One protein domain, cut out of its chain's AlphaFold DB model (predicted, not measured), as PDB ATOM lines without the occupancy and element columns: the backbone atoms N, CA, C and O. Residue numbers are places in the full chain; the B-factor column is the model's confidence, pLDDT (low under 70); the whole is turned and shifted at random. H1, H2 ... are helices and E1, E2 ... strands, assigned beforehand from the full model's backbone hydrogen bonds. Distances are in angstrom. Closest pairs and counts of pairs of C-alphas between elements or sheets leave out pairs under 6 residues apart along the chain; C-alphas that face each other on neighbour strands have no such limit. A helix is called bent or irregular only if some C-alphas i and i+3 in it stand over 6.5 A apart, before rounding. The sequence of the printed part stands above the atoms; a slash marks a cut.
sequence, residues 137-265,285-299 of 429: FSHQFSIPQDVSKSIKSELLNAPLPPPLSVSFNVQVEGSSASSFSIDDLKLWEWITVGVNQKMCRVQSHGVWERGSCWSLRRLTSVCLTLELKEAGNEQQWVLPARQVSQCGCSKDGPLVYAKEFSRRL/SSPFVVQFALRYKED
ATOM      1  N   PHE A 137     189.818 258.993 194.706       91.56
ATOM      2  CA  PHE A 137     190.257 260.345 194.369       91.56
ATOM      3  C   PHE A 137     190.907 260.970 195.593       91.56
ATOM      4  O   PHE A 137     190.321 260.934 196.674       91.56
ATOM      5  N   SER A 138     192.089 261.551 195.435       92.38
ATOM      6  CA  SER A 138     192.825 262.228 196.496       92.38
ATOM      7  C   SER A 138     193.225 263.642 196.077       92.38
ATOM      8  O   SER A 138     193.477 263.933 194.908       92.38
ATOM      9  N   HIS A 139     193.251 264.550 197.044       93.25
ATOM     10  CA  HIS A 139     193.764 265.901 196.867       93.25
ATOM     11  C   HIS A 139     194.367 266.389 198.181       93.25
ATOM     12  O   HIS A 139     193.802 266.171 199.254       93.25
ATOM     13  N   GLN A 140     195.516 267.052 198.111       91.62
ATOM     14  CA  GLN A 140     196.148 267.660 199.277       91.62
ATOM     15  C   GLN A 140     196.024 269.173 199.183       91.62
ATOM     16  O   GLN A 140     196.521 269.782 198.241       91.62
ATOM     17  N   PHE A 141     195.401 269.777 200.189       89.19
ATOM     18  CA  PHE A 141     195.261 271.221 200.276       89.19
ATOM     19  C   PHE A 141     196.163 271.766 201.378       89.19
ATOM     20  O   PHE A 141     196.035 271.388 202.545       89.19
ATOM     21  N   SER A 142     197.072 272.664 201.007       87.38
ATOM     22  CA  SER A 142     197.916 273.378 201.965       87.38
ATOM     23  C   SER A 142     197.207 274.644 202.427       87.38
ATOM     24  O   SER A 142     196.943 275.545 201.635       87.38
ATOM     25  N   ILE A 143     196.920 274.724 203.720       81.56
ATOM     26  CA  ILE A 143     196.297 275.895 204.326       81.56
ATOM     27  C   ILE A 143     197.356 276.993 204.478       81.56
ATOM     28  O   ILE A 143     198.433 276.724 205.028       81.56
ATOM     29  N   PRO A 144     197.073 278.228 204.015       74.75
ATOM     30  CA  PRO A 144     198.004 279.343 204.123       74.75
ATOM     31  C   PRO A 144     198.517 279.534 205.553       74.75
ATOM     32  O   PRO A 144     197.751 279.471 206.521       74.75
ATOM     33  N   GLN A 145     199.820 279.798 205.695       67.50
ATOM     34  CA  GLN A 145     200.468 279.919 207.008       67.50
ATOM     35  C   GLN A 145     199.872 281.031 207.883       67.50
ATOM     36  O   GLN A 145     199.956 280.962 209.107       67.50
ATOM     37  N   ASP A 146     199.263 282.049 207.282       63.28
ATOM     38  CA  ASP A 146     198.665 283.160 208.026       63.28
ATOM     39  C   ASP A 146     197.425 282.713 208.811       63.28
ATOM     40  O   ASP A 146     197.192 283.163 209.933       63.28
ATOM     41  N   VAL A 147     196.689 281.733 208.277       62.53
ATOM     42  CA  VAL A 147     195.557 281.098 208.963       62.53
ATOM     43  C   VAL A 147     196.058 280.192 210.091       62.53
ATOM     44  O   VAL A 147     195.472 280.185 211.175       62.53
ATOM     45  N   SER A 148     197.172 279.476 209.890       58.44
ATOM     46  CA  SER A 148     197.721 278.554 210.896       58.44
ATOM     47  C   SER A 148     198.422 279.258 212.065       58.44
ATOM     48  O   SER A 148     198.329 278.793 213.196       58.44
ATOM     49  N   LYS A 149     199.072 280.407 211.836       57.34
ATOM     50  CA  LYS A 149     199.779 281.185 212.877       57.34
ATOM     51  C   LYS A 149     198.850 281.977 213.806       57.34
ATOM     52  O   LYS A 149     199.298 282.451 214.849       57.34
ATOM     53  N   SER A 150     197.578 282.138 213.436       51.09
ATOM     54  CA  SER A 150     196.628 283.018 214.135       51.09
ATOM     55  C   SER A 150     196.129 282.480 215.485       51.09
ATOM     56  O   SER A 150     195.665 283.256 216.324       51.09
ATOM     57  N   ILE A 151     196.268 281.177 215.753       57.12
ATOM     58  CA  ILE A 151     195.692 280.563 216.953       57.12
ATOM     59  C   ILE A 151     196.636 280.718 218.144       57.12
ATOM     60  O   ILE A 151     197.561 279.934 218.361       57.12
ATOM     61  N   LYS A 152     196.362 281.731 218.970       56.72
ATOM     62  CA  LYS A 152     196.905 281.817 220.330       56.72
ATOM     63  C   LYS A 152     196.145 280.833 221.217       56.72
ATOM     64  O   LYS A 152     195.097 281.152 221.763       56.72
ATOM     65  N   SER A 153     196.693 279.635 221.363       52.75
ATOM     66  CA  SER A 153     196.093 278.515 222.098       52.75
ATOM     67  C   SER A 153     195.907 278.710 223.603       52.75
ATOM     68  O   SER A 153     195.358 277.842 224.276       52.75
ATOM     69  N   GLU A 154     196.402 279.819 224.147       51.81
ATOM     70  CA  GLU A 154     196.349 280.129 225.576       51.81
ATOM     71  C   GLU A 154     194.946 280.556 226.039       51.81
ATOM     72  O   GLU A 154     194.669 280.547 227.235       51.81
ATOM     73  N   LEU A 155     194.043 280.893 225.110       56.06
ATOM     74  CA  LEU A 155     192.678 281.315 225.411       56.06
ATOM     75  C   LEU A 155     191.682 280.327 224.802       56.06
ATOM     76  O   LEU A 155     191.589 280.211 223.581       56.06
ATOM     77  N   LEU A 156     190.876 279.681 225.652       58.47
ATOM     78  CA  LEU A 156     189.732 278.853 225.234       58.47
ATOM     79  C   LEU A 156     188.740 279.639 224.346       58.47
ATOM     80  O   LEU A 156     188.003 279.059 223.559       58.47
ATOM     81  N   ASN A 157     188.785 280.973 224.437       64.12
ATOM     82  CA  ASN A 157     187.972 281.919 223.672       64.12
ATOM     83  C   ASN A 157     188.734 282.591 222.515       64.12
ATOM     84  O   ASN A 157     188.286 283.622 222.013       64.12
ATOM     85  N   ALA A 158     189.909 282.086 222.122       64.81
ATOM     86  CA  ALA A 158     190.596 282.612 220.947       64.81
ATOM     87  C   ALA A 158     189.696 282.427 219.710       64.81
ATOM     88  O   ALA A 158     189.142 281.337 219.531       64.81
ATOM     89  N   PRO A 159     189.534 283.460 218.860       66.44
ATOM     90  CA  PRO A 159     188.738 283.333 217.650       66.44
ATOM     91  C   PRO A 159     189.364 282.254 216.766       66.44
ATOM     92  O   PRO A 159     190.531 282.350 216.381       66.44
ATOM     93  N   LEU A 160     188.592 281.202 216.491       73.44
ATOM     94  CA  LEU A 160     188.995 280.182 215.537       73.44
ATOM     95  C   LEU A 160     188.945 280.775 214.121       73.44
ATOM     96  O   LEU A 160     188.127 281.666 213.863       73.44
ATOM     97  N   PRO A 161     189.798 280.295 213.200       75.56
ATOM     98  CA  PRO A 161     189.705 280.663 211.798       75.56
ATOM     99  C   PRO A 161     188.292 280.455 211.250       75.56
ATOM    100  O   PRO A 161     187.615 279.514 211.684       75.56
ATOM    101  N   PRO A 162     187.859 281.283 210.283       81.38
ATOM    102  CA  PRO A 162     186.586 281.063 209.626       81.38
ATOM    103  C   PRO A 162     186.570 279.669 208.986       81.38
ATOM    104  O   PRO A 162     187.608 279.182 208.518       81.38
ATOM    105  N   PRO A 163     185.406 279.014 208.982       85.69
ATOM    106  CA  PRO A 163     185.266 277.707 208.375       85.69
ATOM    107  C   PRO A 163     185.430 277.783 206.854       85.69
ATOM    108  O   PRO A 163     185.256 278.840 206.242       85.69
ATOM    109  N   LEU A 164     185.769 276.651 206.238       87.56
ATOM    110  CA  LEU A 164     185.907 276.555 204.786       87.56
ATOM    111  C   LEU A 164     184.604 276.093 204.135       87.56
ATOM    112  O   LEU A 164     183.902 275.241 204.676       87.56
ATOM    113  N   SER A 165     184.331 276.608 202.938       89.62
ATOM    114  CA  SER A 165     183.327 276.032 202.043       89.62
ATOM    115  C   SER A 165     184.047 275.136 201.046       89.62
ATOM    116  O   SER A 165     184.916 275.603 200.302       89.62
ATOM    117  N   VAL A 166     183.694 273.853 201.040       91.94
ATOM    118  CA  VAL A 166     184.297 272.862 200.144       91.94
ATOM    119  C   VAL A 166     183.205 272.243 199.299       91.94
ATOM    120  O   VAL A 166     182.246 271.709 199.843       91.94
ATOM    121  N   SER A 167     183.345 272.277 197.981       92.56
ATOM    122  CA  SER A 167     182.483 271.518 197.080       92.56
ATOM    123  C   SER A 167     183.293 270.535 196.259       92.56
ATOM    124  O   SER A 167     184.450 270.769 195.919       92.56
ATOM    125  N   PHE A 168     182.680 269.408 195.958       92.88
ATOM    126  CA  PHE A 168     183.250 268.362 195.136       92.88
ATOM    127  C   PHE A 168     182.357 268.197 193.926       92.88
ATOM    128  O   PHE A 168     181.134 268.295 194.029       92.88
ATOM    129  N   ASN A 169     182.976 267.932 192.787       93.06
ATOM    130  CA  ASN A 169     182.274 267.627 191.562       93.06
ATOM    131  C   ASN A 169     182.877 266.365 190.954       93.06
ATOM    132  O   ASN A 169     184.076 266.328 190.678       93.06
ATOM    133  N   VAL A 170     182.052 265.334 190.799       92.50
ATOM    134  CA  VAL A 170     182.451 264.016 190.307       92.50
ATOM    135  C   VAL A 170     181.614 263.675 189.087       92.50
ATOM    136  O   VAL A 170     180.385 263.722 189.133       92.50
ATOM    137  N   GLN A 171     182.274 263.298 188.000       91.50
ATOM    138  CA  GLN A 171     181.630 262.987 186.734       91.50
ATOM    139  C   GLN A 171     182.128 261.645 186.211       91.50
ATOM    140  O   GLN A 171     183.333 261.449 186.065       91.50
ATOM    141  N   VAL A 172     181.201 260.738 185.899       90.75
ATOM    142  CA  VAL A 172     181.499 259.540 185.102       90.75
ATOM    143  C   VAL A 172     181.598 259.966 183.638       90.75
ATOM    144  O   VAL A 172     180.773 260.756 183.174       90.75
ATOM    145  N   GLU A 173     182.587 259.460 182.903       88.06
ATOM    146  CA  GLU A 173     182.704 259.688 181.460       88.06
ATOM    147  C   GLU A 173     181.367 259.426 180.738       88.06
ATOM    148  O   GLU A 173     180.757 258.367 180.889       88.06
ATOM    149  N   GLY A 174     180.885 260.419 179.984       82.44
ATOM    150  CA  GLY A 174     179.615 260.338 179.254       82.44
ATOM    151  C   GLY A 174     178.341 260.533 180.090       82.44
ATOM    152  O   GLY A 174     177.255 260.415 179.534       82.44
ATOM    153  N   SER A 175     178.441 260.848 181.388       87.12
ATOM    154  CA  SER A 175     177.289 261.112 182.270       87.12
ATOM    155  C   SER A 175     177.287 262.534 182.841       87.12
ATOM    156  O   SER A 175     178.273 263.276 182.756       87.12
ATOM    157  N   SER A 176     176.163 262.916 183.452       85.38
ATOM    158  CA  SER A 176     176.004 264.190 184.155       85.38
ATOM    159  C   SER A 176     176.895 264.276 185.397       85.38
ATOM    160  O   SER A 176     177.061 263.317 186.154       85.38
ATOM    161  N   ALA A 177     177.467 265.458 185.618       86.75
ATOM    162  CA  ALA A 177     178.329 265.720 186.760       86.75
ATOM    163  C   ALA A 177     177.512 265.818 188.060       86.75
ATOM    164  O   ALA A 177     176.404 266.357 188.087       86.75
ATOM    165  N   SER A 178     178.063 265.294 189.150       88.69
ATOM    166  CA  SER A 178     177.423 265.260 190.464       88.69
ATOM    167  C   SER A 178     178.172 266.157 191.421       88.69
ATOM    168  O   SER A 178     179.372 265.975 191.619       88.69
ATOM    169  N   SER A 179     177.465 267.106 192.029       88.31
ATOM    170  CA  SER A 179     178.063 268.067 192.950       88.31
ATOM    171  C   SER A 179     177.536 267.905 194.369       88.31
ATOM    172  O   SER A 179     176.360 267.616 194.588       88.31
ATOM    173  N   PHE A 180     178.424 268.078 195.342       88.62
ATOM    174  CA  PHE A 180     178.087 268.077 196.761       88.62
ATOM    175  C   PHE A 180     178.983 269.059 197.510       88.62
ATOM    176  O   PHE A 180     180.163 269.193 197.190       88.62
ATOM    177  N   SER A 181     178.424 269.751 198.503       88.44
ATOM    178  CA  SER A 181     179.142 270.734 199.310       88.44
ATOM    179  C   SER A 181     179.146 270.368 200.791       88.44
ATOM    180  O   SER A 181     178.222 269.751 201.320       88.44
ATOM    181  N   ILE A 182     180.235 270.746 201.451       88.31
ATOM    182  CA  ILE A 182     180.359 270.849 202.895       88.31
ATOM    183  C   ILE A 182     180.419 272.333 203.203       88.31
ATOM    184  O   ILE A 182     181.444 272.990 202.984       88.31
ATOM    185  N   ASP A 183     179.306 272.834 203.711       83.31
ATOM    186  CA  ASP A 183     179.229 274.180 204.247       83.31
ATOM    187  C   ASP A 183     179.748 274.135 205.694       83.31
ATOM    188  O   ASP A 183     179.490 273.175 206.422       83.31
ATOM    189  N   ASP A 184     180.497 275.154 206.114       86.25
ATOM    190  CA  ASP A 184     181.036 275.267 207.480       86.25
ATOM    191  C   ASP A 184     182.044 274.153 207.885       86.25
ATOM    192  O   ASP A 184     181.978 273.569 208.971       86.25
ATOM    193  N   LEU A 185     183.024 273.835 207.025       88.75
ATOM    194  CA  LEU A 185     184.098 272.896 207.377       88.75
ATOM    195  C   LEU A 185     185.041 273.515 208.423       88.75
ATOM    196  O   LEU A 185     185.912 274.336 208.112       88.75
ATOM    197  N   LYS A 186     184.906 273.063 209.672       88.69
ATOM    198  CA  LYS A 186     185.741 273.498 210.797       88.69
ATOM    199  C   LYS A 186     187.136 272.892 210.719       88.69
ATOM    200  O   LYS A 186     187.333 271.699 210.945       88.69
ATOM    201  N   LEU A 187     188.124 273.747 210.469       85.56
ATOM    202  CA  LEU A 187     189.543 273.380 210.471       85.56
ATOM    203  C   LEU A 187     190.074 273.022 211.861       85.56
ATOM    204  O   LEU A 187     191.041 272.269 211.988       85.56
ATOM    205  N   TRP A 188     189.444 273.581 212.889       83.38
ATOM    206  CA  TRP A 188     189.846 273.459 214.278       83.38
ATOM    207  C   TRP A 188     188.626 273.225 215.149       83.38
ATOM    208  O   TRP A 188     187.573 273.824 214.927       83.38
ATOM    209  N   GLU A 189     188.787 272.388 216.165       85.06
ATOM    210  CA  GLU A 189     187.719 272.085 217.108       85.06
ATOM    211  C   GLU A 189     188.266 271.973 218.531       85.06
ATOM    212  O   GLU A 189     189.290 271.329 218.780       85.06
ATOM    213  N   TRP A 190     187.563 272.601 219.472       83.19
ATOM    214  CA  TRP A 190     187.780 272.401 220.897       83.19
ATOM    215  C   TRP A 190     186.957 271.217 221.383       83.19
ATOM    216  O   TRP A 190     185.738 271.200 221.241       83.19
ATOM    217  N   ILE A 191     187.623 270.260 222.022       85.00
ATOM    218  CA  ILE A 191     186.977 269.080 222.591       85.00
ATOM    219  C   ILE A 191     187.312 268.929 224.072       85.00
ATOM    220  O   ILE A 191     188.417 269.246 224.516       85.00
ATOM    221  N   THR A 192     186.372 268.393 224.843       86.06
ATOM    222  CA  THR A 192     186.605 268.034 226.243       86.06
ATOM    223  C   THR A 192     187.183 266.627 226.353       86.06
ATOM    224  O   THR A 192     186.655 265.680 225.777       86.06
ATOM    225  N   VAL A 193     188.248 266.472 227.135       83.12
ATOM    226  CA  VAL A 193     188.905 265.198 227.434       83.12
ATOM    227  C   VAL A 193     188.654 264.845 228.901       83.12
ATOM    228  O   VAL A 193     188.941 265.640 229.797       83.12
ATOM    229  N   GLY A 194     188.146 263.638 229.155       83.69
ATOM    230  CA  GLY A 194     187.871 263.117 230.499       83.69
ATOM    231  C   GLY A 194     189.135 262.710 231.260       83.69
ATOM    232  O   GLY A 194     189.341 261.534 231.535       83.69
ATOM    233  N   VAL A 195     190.003 263.667 231.583       84.19
ATOM    234  CA  VAL A 195     191.242 263.456 232.353       84.19
ATOM    235  C   VAL A 195     191.291 264.397 233.549       84.19
ATOM    236  O   VAL A 195     190.602 265.406 233.566       84.19
ATOM    237  N   ASN A 196     192.104 264.103 234.563       85.56
ATOM    238  CA  ASN A 196     192.310 265.038 235.674       85.56
ATOM    239  C   ASN A 196     193.232 266.207 235.272       85.56
ATOM    240  O   ASN A 196     193.926 266.151 234.257       85.56
ATOM    241  N   GLN A 197     193.299 267.254 236.095       79.94
ATOM    242  CA  GLN A 197     194.092 268.458 235.811       79.94
ATOM    243  C   GLN A 197     195.580 268.175 235.529       79.94
ATOM    244  O   GLN A 197     196.173 268.804 234.648       79.94
ATOM    245  N   LYS A 198     196.195 267.232 236.257       77.50
ATOM    246  CA  LYS A 198     197.614 266.883 236.086       77.50
ATOM    247  C   LYS A 198     197.848 266.208 234.734       77.50
ATOM    248  O   LYS A 198     198.734 266.618 233.990       77.50
ATOM    249  N   MET A 199     197.024 265.218 234.398       80.19
ATOM    250  CA  MET A 199     197.061 264.534 233.105       80.19
ATOM    251  C   MET A 199     196.714 265.484 231.961       80.19
ATOM    252  O   MET A 199     197.374 265.440 230.927       80.19
ATOM    253  N   CYS A 200     195.758 266.392 232.167       78.12
ATOM    254  CA  CYS A 200     195.378 267.406 231.193       78.12
ATOM    255  C   CYS A 200     196.589 268.217 230.728       78.12
ATOM    256  O   CYS A 200     196.884 268.270 229.538       78.12
ATOM    257  N   ARG A 201     197.334 268.784 231.681       72.25
ATOM    258  CA  ARG A 201     198.458 269.680 231.388       72.25
ATOM    259  C   ARG A 201     199.711 268.938 230.921       72.25
ATOM    260  O   ARG A 201     200.402 269.415 230.025       72.25
ATOM    261  N   VAL A 202     200.021 267.791 231.535       70.62
ATOM    262  CA  VAL A 202     201.311 267.103 231.340       70.62
ATOM    263  C   VAL A 202     201.270 266.088 230.202       70.62
ATOM    264  O   VAL A 202     202.199 266.049 229.406       70.62
ATOM    265  N   GLN A 203     200.219 265.268 230.130       70.75
ATOM    266  CA  GLN A 203     200.126 264.159 229.170       70.75
ATOM    267  C   GLN A 203     199.260 264.519 227.968       70.75
ATOM    268  O   GLN A 203     199.538 264.135 226.839       70.75
ATOM    269  N   SER A 204     198.169 265.237 228.225       68.06
ATOM    270  CA  SER A 204     197.214 265.597 227.192       68.06
ATOM    271  C   SER A 204     197.502 266.941 226.540       68.06
ATOM    272  O   SER A 204     196.865 267.223 225.533       68.06
ATOM    273  N   HIS A 205     198.424 267.732 227.088       71.50
ATOM    274  CA  HIS A 205     198.764 269.076 226.616       71.50
ATOM    275  C   HIS A 205     197.535 269.972 226.356       71.50
ATOM    276  O   HIS A 205     197.537 270.795 225.448       71.50
ATOM    277  N   GLY A 206     196.477 269.783 227.146       72.38
ATOM    278  CA  GLY A 206     195.233 270.541 227.071       72.38
ATOM    279  C   GLY A 206     195.174 271.687 228.080       72.38
ATOM    280  O   GLY A 206     195.993 271.801 228.997       72.38
ATOM    281  N   VAL A 207     194.156 272.527 227.928       77.56
ATOM    282  CA  VAL A 207     193.831 273.651 228.805       77.56
ATOM    283  C   VAL A 207     192.807 273.189 229.840       77.56
ATOM    284  O   VAL A 207     191.720 272.739 229.498       77.56
ATOM    285  N   TRP A 208     193.143 273.276 231.128       77.56
ATOM    286  CA  TRP A 208     192.199 272.936 232.197       77.56
ATOM    287  C   TRP A 208     191.346 274.149 232.562       77.56
ATOM    288  O   TRP A 208     191.872 275.099 233.145       77.56
ATOM    289  N   GLU A 209     190.047 274.093 232.283       79.25
ATOM    290  CA  GLU A 209     189.100 275.161 232.606       79.25
ATOM    291  C   GLU A 209     187.745 274.576 233.026       79.25
ATOM    292  O   GLU A 209     187.283 273.580 232.469       79.25
ATOM    293  N   ARG A 210     187.097 275.195 234.023       82.06
ATOM    294  CA  ARG A 210     185.743 274.829 234.496       82.06
ATOM    295  C   ARG A 210     185.585 273.349 234.880       82.06
ATOM    296  O   ARG A 210     184.542 272.747 234.664       82.06
ATOM    297  N   GLY A 211     186.635 272.755 235.451       83.25
ATOM    298  CA  GLY A 211     186.620 271.357 235.896       83.25
ATOM    299  C   GLY A 211     186.744 270.327 234.770       83.25
ATOM    300  O   GLY A 211     186.526 269.146 235.013       83.25
ATOM    301  N   SER A 212     187.088 270.750 233.552       87.12
ATOM    302  CA  SER A 212     187.309 269.866 232.405       87.12
ATOM    303  C   SER A 212     188.621 270.190 231.697       87.12
ATOM    304  O   SER A 212     189.133 271.310 231.757       87.12
ATOM    305  N   CYS A 213     189.182 269.186 231.024       83.69
ATOM    306  CA  CYS A 213     190.335 269.376 230.159       83.69
ATOM    307  C   CYS A 213     189.865 269.671 228.742       83.69
ATOM    308  O   CYS A 213     189.173 268.850 228.154       83.69
ATOM    309  N   TRP A 214     190.277 270.791 228.176       83.06
ATOM    310  CA  TRP A 214     189.999 271.166 226.802       83.06
ATOM    311  C   TRP A 214     191.223 270.903 225.937       83.06
ATOM    312  O   TRP A 214     192.335 271.301 226.274       83.06
ATOM    313  N   SER A 215     191.035 270.226 224.815       80.38
ATOM    314  CA  SER A 215     192.079 269.989 223.825       80.38
ATOM    315  C   SER A 215     191.642 270.607 222.512       80.38
ATOM    316  O   SER A 215     190.515 270.394 222.073       80.38
ATOM    317  N   LEU A 216     192.548 271.329 221.868       78.81
ATOM    318  CA  LEU A 216     192.353 271.747 220.491       78.81
ATOM    319  C   LEU A 216     192.750 270.588 219.575       78.81
ATOM    320  O   LEU A 216     193.747 269.899 219.820       78.81
ATOM    321  N   ARG A 217     191.959 270.341 218.539       81.94
ATOM    322  CA  ARG A 217     192.293 269.394 217.478       81.94
ATOM    323  C   ARG A 217     192.264 270.090 216.129       81.94
ATOM    324  O   ARG A 217     191.495 271.028 215.924       81.94
ATOM    325  N   ARG A 218     193.114 269.609 215.229       83.12
ATOM    326  CA  ARG A 218     193.283 270.109 213.868       83.12
ATOM    327  C   ARG A 218     192.722 269.095 212.888       83.12
ATOM    328  O   ARG A 218     193.035 267.911 213.001       83.12
ATOM    329  N   LEU A 219     191.936 269.546 211.919       87.00
ATOM    330  CA  LEU A 219     191.482 268.692 210.828       87.00
ATOM    331  C   LEU A 219     192.703 268.187 210.052       87.00
ATOM    332  O   LEU A 219     193.557 268.978 209.677       87.00
ATOM    333  N   THR A 220     192.824 266.889 209.813       86.81
ATOM    334  CA  THR A 220     193.938 266.326 209.029       86.81
ATOM    335  C   THR A 220     193.474 265.690 207.743       86.81
ATOM    336  O   THR A 220     194.172 265.776 206.732       86.81
ATOM    337  N   SER A 221     192.296 265.078 207.758       89.25
ATOM    338  CA  SER A 221     191.723 264.513 206.551       89.25
ATOM    339  C   SER A 221     190.205 264.584 206.545       89.25
ATOM    340  O   SER A 221     189.547 264.558 207.584       89.25
ATOM    341  N   VAL A 222     189.670 264.690 205.336       90.88
ATOM    342  CA  VAL A 222     188.253 264.591 205.012       90.88
ATOM    343  C   VAL A 222     188.123 263.431 204.043       90.88
ATOM    344  O   VAL A 222     188.719 263.464 202.967       90.88
ATOM    345  N   CYS A 223     187.377 262.397 204.413       90.38
ATOM    346  CA  CYS A 223     187.152 261.248 203.550       90.38
ATOM    347  C   CYS A 223     185.666 260.941 203.439       90.38
ATOM    348  O   CYS A 223     185.028 260.593 204.437       90.38
ATOM    349  N   LEU A 224     185.141 261.059 202.219       91.56
ATOM    350  CA  LEU A 224     183.733 260.850 201.911       91.56
ATOM    351  C   LEU A 224     183.508 259.567 201.119       91.56
ATOM    352  O   LEU A 224     184.335 259.181 200.289       91.56
ATOM    353  N   THR A 225     182.354 258.947 201.347       91.00
ATOM    354  CA  THR A 225     181.896 257.775 200.600       91.00
ATOM    355  C   THR A 225     180.825 258.141 199.577       91.00
ATOM    356  O   THR A 225     179.899 258.895 199.867       91.00
ATOM    357  N   LEU A 226     180.963 257.599 198.368       90.44
ATOM    358  CA  LEU A 226     180.066 257.785 197.230       90.44
ATOM    359  C   LEU A 226     179.319 256.486 196.931       90.44
ATOM    360  O   LEU A 226     179.860 255.396 197.099       90.44
ATOM    361  N   GLU A 227     178.095 256.593 196.440       90.56
ATOM    362  CA  GLU A 227     177.274 255.486 195.964       90.56
ATOM    363  C   GLU A 227     176.963 255.691 194.479       90.56
ATOM    364  O   GLU A 227     176.757 256.821 194.035       90.56
ATOM    365  N   LEU A 228     176.969 254.612 193.696       88.00
ATOM    366  CA  LEU A 228     176.645 254.680 192.278       88.00
ATOM    367  C   LEU A 228     175.141 254.481 192.123       88.00
ATOM    368  O   LEU A 228     174.620 253.413 192.441       88.00
ATOM    369  N   LYS A 229     174.446 255.500 191.626       87.44
ATOM    370  CA  LYS A 229     173.037 255.404 191.274       87.44
ATOM    371  C   LYS A 229     172.919 255.203 189.770       87.44
ATOM    372  O   LYS A 229     173.320 256.060 188.986       87.44
ATOM    373  N   GLU A 230     172.366 254.064 189.386       85.44
ATOM    374  CA  GLU A 230     172.041 253.744 187.999       85.44
ATOM    375  C   GLU A 230     170.586 254.174 187.748       85.44
ATOM    376  O   GLU A 230     169.662 253.682 188.400       85.44
ATOM    377  N   ALA A 231     170.376 255.143 186.855       76.31
ATOM    378  CA  ALA A 231     169.054 255.630 186.468       76.31
ATOM    379  C   ALA A 231     168.899 255.519 184.944       76.31
ATOM    380  O   ALA A 231     169.318 256.392 184.188       76.31
ATOM    381  N   GLY A 232     168.305 254.415 184.482       76.25
ATOM    382  CA  GLY A 232     168.247 254.107 183.052       76.25
ATOM    383  C   GLY A 232     169.646 253.834 182.495       76.25
ATOM    384  O   GLY A 232     170.336 252.951 182.993       76.25
ATOM    385  N   ASN A 233     170.062 254.607 181.486       76.19
ATOM    386  CA  ASN A 233     171.403 254.520 180.894       76.19
ATOM    387  C   ASN A 233     172.422 255.472 181.550       76.19
ATOM    388  O   ASN A 233     173.584 255.474 181.149       76.19
ATOM    389  N   GLU A 234     172.009 256.289 182.523       80.75
ATOM    390  CA  GLU A 234     172.895 257.239 183.195       80.75
ATOM    391  C   GLU A 234     173.439 256.666 184.507       80.75
ATOM    392  O   GLU A 234     172.705 256.101 185.325       80.75
ATOM    393  N   GLN A 235     174.745 256.841 184.709       86.69
ATOM    394  CA  GLN A 235     175.448 256.478 185.933       86.69
ATOM    395  C   GLN A 235     175.839 257.749 186.682       86.69
ATOM    396  O   GLN A 235     176.608 258.567 186.179       86.69
ATOM    397  N   GLN A 236     175.319 257.910 187.897       87.38
ATOM    398  CA  GLN A 236     175.541 259.110 188.692       87.38
ATOM    399  C   GLN A 236     176.108 258.775 190.074       87.38
ATOM    400  O   GLN A 236     175.561 257.943 190.797       87.38
ATOM    401  N   TRP A 237     177.184 259.457 190.470       88.12
ATOM    402  CA  TRP A 237     177.726 259.364 191.825       88.12
ATOM    403  C   TRP A 237     176.903 260.215 192.789       88.12
ATOM    404  O   TRP A 237     176.764 261.419 192.611       88.12
ATOM    405  N   VAL A 238     176.379 259.608 193.847       88.25
ATOM    406  CA  VAL A 238     175.579 260.294 194.866       88.25
ATOM    407  C   VAL A 238     176.152 260.051 196.256       88.25
ATOM    408  O   VAL A 238     176.818 259.049 196.502       88.25
ATOM    409  N   LEU A 239     175.885 260.959 197.196       84.50
ATOM    410  CA  LEU A 239     176.172 260.689 198.602       84.50
ATOM    411  C   LEU A 239     175.107 259.726 199.164       84.50
ATOM    412  O   LEU A 239     173.913 259.968 198.970       84.50
ATOM    413  N   PRO A 240     175.507 258.656 199.875       76.88
ATOM    414  CA  PRO A 240     174.580 257.646 200.392       76.88
ATOM    415  C   PRO A 240     173.621 258.194 201.459       76.88
ATOM    416  O   PRO A 240     172.514 257.682 201.618       76.88
ATOM    417  N   ALA A 241     174.020 259.238 202.189       68.19
ATOM    418  CA  ALA A 241     173.177 259.915 203.167       68.19
ATOM    419  C   ALA A 241     172.914 261.371 202.765       68.19
ATOM    420  O   ALA A 241     173.734 262.023 202.121       68.19
ATOM    421  N   ARG A 242     171.773 261.908 203.221       61.59
ATOM    422  CA  ARG A 242     171.401 263.322 203.021       61.59
ATOM    423  C   ARG A 242     172.336 264.298 203.741       61.59
ATOM    424  O   ARG A 242     172.308 265.484 203.438       61.59
ATOM    425  N   GLN A 243     173.120 263.821 204.710       61.31
ATOM    426  CA  GLN A 243     174.067 264.629 205.471       61.31
ATOM    427  C   GLN A 243     175.482 264.083 205.309       61.31
ATOM    428  O   GLN A 243     175.746 262.916 205.591       61.31
ATOM    429  N   VAL A 244     176.401 264.971 204.923       67.44
ATOM    430  CA  VAL A 244     177.831 264.679 204.755       67.44
ATOM    431  C   VAL A 244     178.425 264.055 206.018       67.44
ATOM    432  O   VAL A 244     179.217 263.126 205.907       67.44
ATOM    433  N   SER A 245     177.996 264.502 207.207       63.81
ATOM    434  CA  SER A 245     178.465 264.026 208.520       63.81
ATOM    435  C   SER A 245     178.331 262.513 208.736       63.81
ATOM    436  O   SER A 245     179.006 261.968 209.606       63.81
ATOM    437  N   GLN A 246     177.499 261.830 207.945       65.38
ATOM    438  CA  GLN A 246     177.251 260.389 208.038       65.38
ATOM    439  C   GLN A 246     177.973 259.578 206.944       65.38
ATOM    440  O   GLN A 246     177.974 258.351 206.995       65.38
ATOM    441  N   CYS A 247     178.615 260.236 205.975       72.62
ATOM    442  CA  CYS A 247     179.232 259.607 204.799       72.62
ATOM    443  C   CYS A 247     180.751 259.438 204.961       72.62
ATOM    444  O   CYS A 247     181.512 259.903 204.119       72.62
ATOM    445  N   GLY A 248     181.211 258.830 206.055       78.00
ATOM    446  CA  GLY A 248     182.639 258.737 206.376       78.00
ATOM    447  C   GLY A 248     183.358 257.484 205.881       78.00
ATOM    448  O   GLY A 248     182.757 256.420 205.757       78.00
ATOM    449  N   CYS A 249     184.672 257.597 205.669       78.44
ATOM    450  CA  CYS A 249     185.555 256.445 205.429       78.44
ATOM    451  C   CYS A 249     186.134 255.819 206.712       78.44
ATOM    452  O   CYS A 249     186.864 254.829 206.642       78.44
ATOM    453  N   SER A 250     185.881 256.424 207.874       73.56
ATOM    454  CA  SER A 250     186.332 255.947 209.184       73.56
ATOM    455  C   SER A 250     185.139 255.720 210.108       73.56
ATOM    456  O   SER A 250     184.064 256.288 209.910       73.56
ATOM    457  N   LYS A 251     185.353 254.936 211.171       68.31
ATOM    458  CA  LYS A 251     184.420 254.828 212.301       68.31
ATOM    459  C   LYS A 251     184.152 256.176 212.969       68.31
ATOM    460  O   LYS A 251     183.052 256.393 213.461       68.31
ATOM    461  N   ASP A 252     185.136 257.071 212.942       68.44
ATOM    462  CA  ASP A 252     185.033 258.426 213.495       68.44
ATOM    463  C   ASP A 252     184.233 259.383 212.591       68.44
ATOM    464  O   ASP A 252     184.071 260.559 212.910       68.44
ATOM    465  N   GLY A 253     183.723 258.886 211.459       80.12
ATOM    466  CA  GLY A 253     182.986 259.663 210.476       80.12
ATOM    467  C   GLY A 253     183.871 260.189 209.337       80.12
ATOM    468  O   GLY A 253     184.944 259.643 209.059       80.12
ATOM    469  N   PRO A 254     183.390 261.203 208.600       83.12
ATOM    470  CA  PRO A 254     184.060 261.742 207.415       83.12
ATOM    471  C   PRO A 254     185.217 262.688 207.729       83.12
ATOM    472  O   PRO A 254     186.062 262.920 206.868       83.12
ATOM    473  N   LEU A 255     185.257 263.249 208.938       87.06
ATOM    474  CA  LEU A 255     186.246 264.235 209.355       87.06
ATOM    475  C   LEU A 255     187.188 263.600 210.372       87.06
ATOM    476  O   LEU A 255     186.758 263.161 211.436       87.06
ATOM    477  N   VAL A 256     188.479 263.573 210.059       85.25
ATOM    478  CA  VAL A 256     189.507 263.069 210.968       85.25
ATOM    479  C   VAL A 256     190.298 264.245 211.505       85.25
ATOM    480  O   VAL A 256     190.922 264.999 210.753       85.25
ATOM    481  N   TYR A 257     190.294 264.364 212.827       83.12
ATOM    482  CA  TYR A 257     191.009 265.399 213.549       83.12
ATOM    483  C   TYR A 257     192.197 264.800 214.296       83.12
ATOM    484  O   TYR A 257     192.026 263.951 215.174       83.12
ATOM    485  N   ALA A 258     193.404 265.281 214.005       77.31
ATOM    486  CA  ALA A 258     194.565 264.963 214.817       77.31
ATOM    487  C   ALA A 258     194.634 265.885 216.032       77.31
ATOM    488  O   ALA A 258     194.265 267.064 216.003       77.31
ATOM    489  N   LYS A 259     195.140 265.330 217.129       68.81
ATOM    490  CA  LYS A 259     195.435 266.111 218.316       68.81
ATOM    491  C   LYS A 259     196.649 266.988 218.047       68.81
ATOM    492  O   LYS A 259     197.714 266.478 217.716       68.81
ATOM    493  N   GLU A 260     196.494 268.285 218.249       63.28
ATOM    494  CA  GLU A 260     197.581 269.237 218.086       63.28
ATOM    495  C   GLU A 260     197.926 269.784 219.468       63.28
ATOM    496  O   GLU A 260     197.105 270.464 220.060       63.28
ATOM    497  N   PHE A 261     199.085 269.393 220.004       57.56
ATOM    498  CA  PHE A 261     199.933 270.117 220.965       57.56
ATOM    499  C   PHE A 261     201.097 269.187 221.304       57.56
ATOM    500  O   PHE A 261     200.954 268.268 222.111       57.56
ATOM    501  N   SER A 262     202.263 269.424 220.702       41.94
ATOM    502  CA  SER A 262     203.507 268.854 221.219       41.94
ATOM    503  C   SER A 262     204.162 269.897 222.116       41.94
ATOM    504  O   SER A 262     204.673 270.917 221.658       41.94
ATOM    505  N   ARG A 263     204.125 269.677 223.431       45.03
ATOM    506  CA  ARG A 263     205.055 270.365 224.319       45.03
ATOM    507  C   ARG A 263     206.224 269.426 224.551       45.03
ATOM    508  O   ARG A 263     206.071 268.417 225.232       45.03
ATOM    509  N   ARG A 264     207.407 269.773 224.040       43.03
ATOM    510  CA  ARG A 264     208.641 269.211 224.598       43.03
ATOM    511  C   ARG A 264     208.775 269.773 226.009       43.03
ATOM    512  O   ARG A 264     209.017 270.967 226.180       43.03
ATOM    513  N   LEU A 265     208.535 268.937 227.016       43.56
ATOM    514  CA  LEU A 265     208.888 269.274 228.390       43.56
ATOM    515  C   LEU A 265     210.407 269.522 228.423       43.56
ATOM    516  O   LEU A 265     211.152 268.696 227.888       43.56
ATOM    517  N   SER A 285     205.438 273.954 213.348       50.34
ATOM    518  CA  SER A 285     206.639 273.788 212.523       50.34
ATOM    519  C   SER A 285     206.379 272.991 211.242       50.34
ATOM    520  O   SER A 285     207.244 272.959 210.373       50.34
ATOM    521  N   SER A 286     205.216 272.345 211.112       59.94
ATOM    522  CA  SER A 286     204.810 271.606 209.915       59.94
ATOM    523  C   SER A 286     203.767 272.383 209.100       59.94
ATOM    524  O   SER A 286     202.911 273.060 209.681       59.94
ATOM    525  N   PRO A 287     203.803 272.296 207.756       69.38
ATOM    526  CA  PRO A 287     202.759 272.875 206.922       69.38
ATOM    527  C   PRO A 287     201.401 272.268 207.291       69.38
ATOM    528  O   PRO A 287     201.263 271.056 207.493       69.38
ATOM    529  N   PHE A 288     200.385 273.125 207.409       80.75
ATOM    530  CA  PHE A 288     199.029 272.672 207.674       80.75
ATOM    531  C   PHE A 288     198.427 272.128 206.376       80.75
ATOM    532  O   PHE A 288     197.860 272.875 205.589       80.75
ATOM    533  N   VAL A 289     198.563 270.823 206.160       85.69
ATOM    534  CA  VAL A 289     197.975 270.120 205.015       85.69
ATOM    535  C   VAL A 289     196.731 269.353 205.462       85.69
ATOM    536  O   VAL A 289     196.774 268.660 206.482       85.69
ATOM    537  N   VAL A 290     195.645 269.482 204.696       88.81
ATOM    538  CA  VAL A 290     194.424 268.672 204.818       88.81
ATOM    539  C   VAL A 290     194.329 267.753 203.607       88.81
ATOM    540  O   VAL A 290     194.426 268.203 202.464       88.81
ATOM    541  N   GLN A 291     194.144 266.459 203.858       91.12
ATOM    542  CA  GLN A 291     193.957 265.458 202.811       91.12
ATOM    543  C   GLN A 291     192.469 265.248 202.544       91.12
ATOM    544  O   GLN A 291     191.727 264.847 203.437       91.12
ATOM    545  N   PHE A 292     192.041 265.475 201.313       91.50
ATOM    546  CA  PHE A 292     190.697 265.175 200.848       91.50
ATOM    547  C   PHE A 292     190.707 263.861 200.082       91.50
ATOM    548  O   PHE A 292     191.560 263.656 199.218       91.50
ATOM    549  N   ALA A 293     189.761 262.981 200.389       91.69
ATOM    550  CA  ALA A 293     189.599 261.709 199.711       91.69
ATOM    551  C   ALA A 293     188.125 261.420 199.406       91.69
ATOM    552  O   ALA A 293     187.253 261.630 200.250       91.69
ATOM    553  N   LEU A 294     187.860 260.899 198.210       91.44
ATOM    554  CA  LEU A 294     186.561 260.348 197.827       91.44
ATOM    555  C   LEU A 294     186.737 258.867 197.507       91.44
ATOM    556  O   LEU A 294     187.582 258.500 196.684       91.44
ATOM    557  N   ARG A 295     185.940 258.025 198.161       90.38
ATOM    558  CA  ARG A 295     185.938 256.569 197.987       90.38
ATOM    559  C   ARG A 295     184.554 256.082 197.604       90.38
ATOM    560  O   ARG A 295     183.553 256.699 197.951       90.38
ATOM    561  N   TYR A 296     184.490 254.940 196.939       88.81
ATOM    562  CA  TYR A 296     183.225 254.240 196.775       88.81
ATOM    563  C   TYR A 296     182.787 253.611 198.110       88.81
ATOM    564  O   TYR A 296     183.620 253.154 198.886       88.81
ATOM    565  N   LYS A 297     181.484 253.580 198.393       87.12
ATOM    566  CA  LYS A 297     180.903 253.032 199.631       87.12
ATOM    567  C   LYS A 297     181.247 251.558 199.846       87.12
ATOM    568  O   LYS A 297     181.407 251.140 200.987       87.12
ATOM    569  N   GLU A 298     181.382 250.793 198.765       84.50
ATOM    570  CA  GLU A 298     181.765 249.374 198.807       84.50
ATOM    571  C   GLU A 298     183.237 249.170 198.403       84.50
ATOM    572  O   GLU A 298     183.611 248.116 197.894       84.50
ATOM    573  N   ASP A 299     184.088 250.183 198.602       83.25
ATOM    574  CA  ASP A 299     185.541 250.047 198.477       83.25
ATOM    575  C   ASP A 299     186.049 248.945 199.440       83.25
ATOM    576  O   ASP A 299     185.743 248.995 200.641       83.25
TER     577      ASP A 299
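This is residues 137 to 265 and 285 to 299 of the 429 residues of the protein "Hypothetical protein" of Guillardia theta (UniProt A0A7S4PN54). One very long, bent strand, E6, runs through most of the length of a narrow body, with E4, E5, E7, E8 and E9 paired along successive parts of it and E1 beyond E9. The hairpin of E2 and E3 packs over part of this strongly twisted sheet, a sandwich only partly face to face, and the short helix H2 covers the sheet at the end where E5 lies. There are 144 printed residues, with two named helices and nine named strands in the order E1 H1 E2 E3 E4 H2 E5 E6 E7 E8 E9; the class is mostly strand. The branched sheet is mixed, and the sheet of E2 and E3 is antiparallel. The whole is loose, with a radius of gyration of the C-alphas of 18.6 A, and spans 62 by 31 by 24 A, only just a rod.

E6, residues 212 to 231, bends by 67 degrees at residue 216. On one side of it are E4, residues 188 to 193, antiparallel with N 191 and O 215 2.9 A apart, and E9, residues 289 to 296, parallel with N 224 and O 293 2.9 A apart. On the other side are three antiparallel strands: E5, residues 207 to 209, with N 207 and O 214 at 2.7 A; E8, residues 255 to 259, with N 220 and O 256 at 2.8 A; and E7, residues 234 to 238, with N 229 and O 236 at 2.8 A. E5, E6 and E7 form a meander, each strand the antiparallel neighbour of the one before. E1, residues 137 to 142, is antiparallel to E9, with N 139 and O 292 at 2.9 A. E2, residues 164 to 172, and E3, residues 178 to 185, form a hairpin, with N 168 and O 180 at 2.8 A. Their sheet and the branched sheet form the sandwich, two sheets face to face, the facing parts 8.8 A centre to centre; the closest C-alphas of E3 and E7, Ser 178 and Trp 237, are 6.1 A apart. E3 runs on into E4 at 60 degrees. H2, residues 197 to 202, is on the branched sheet at a height of 8.6 A, only just over E5 and E6 with 3 C-alphas on each. H1, residues 145 to 149, is not on that sheet. In both helices every O i to N i+4 pair is within hydrogen-bond range.

E6 measures 51.4 A, from C-alpha 212 at (187.309, 269.866, 232.405) to C-alpha 231 at (169.054, 255.630, 186.468). E2 measures 26.4 A, E9 23.2 A and E3 19.7 A. E1 begins at C-alpha 137, (190.257, 260.345, 194.369).

The C-alphas farthest apart, Gly 232 and Leu 265, are 62.7 A apart. Residues 266 to 284 are not printed, leaving 16.6 A between C-alphas 265 and 285. The links H1 to E2 and E7 to E8 are long. Mean pLDDT of the printed part is 78.6; 34 residues are under 70, among them 145 to 159 and 259 to 265.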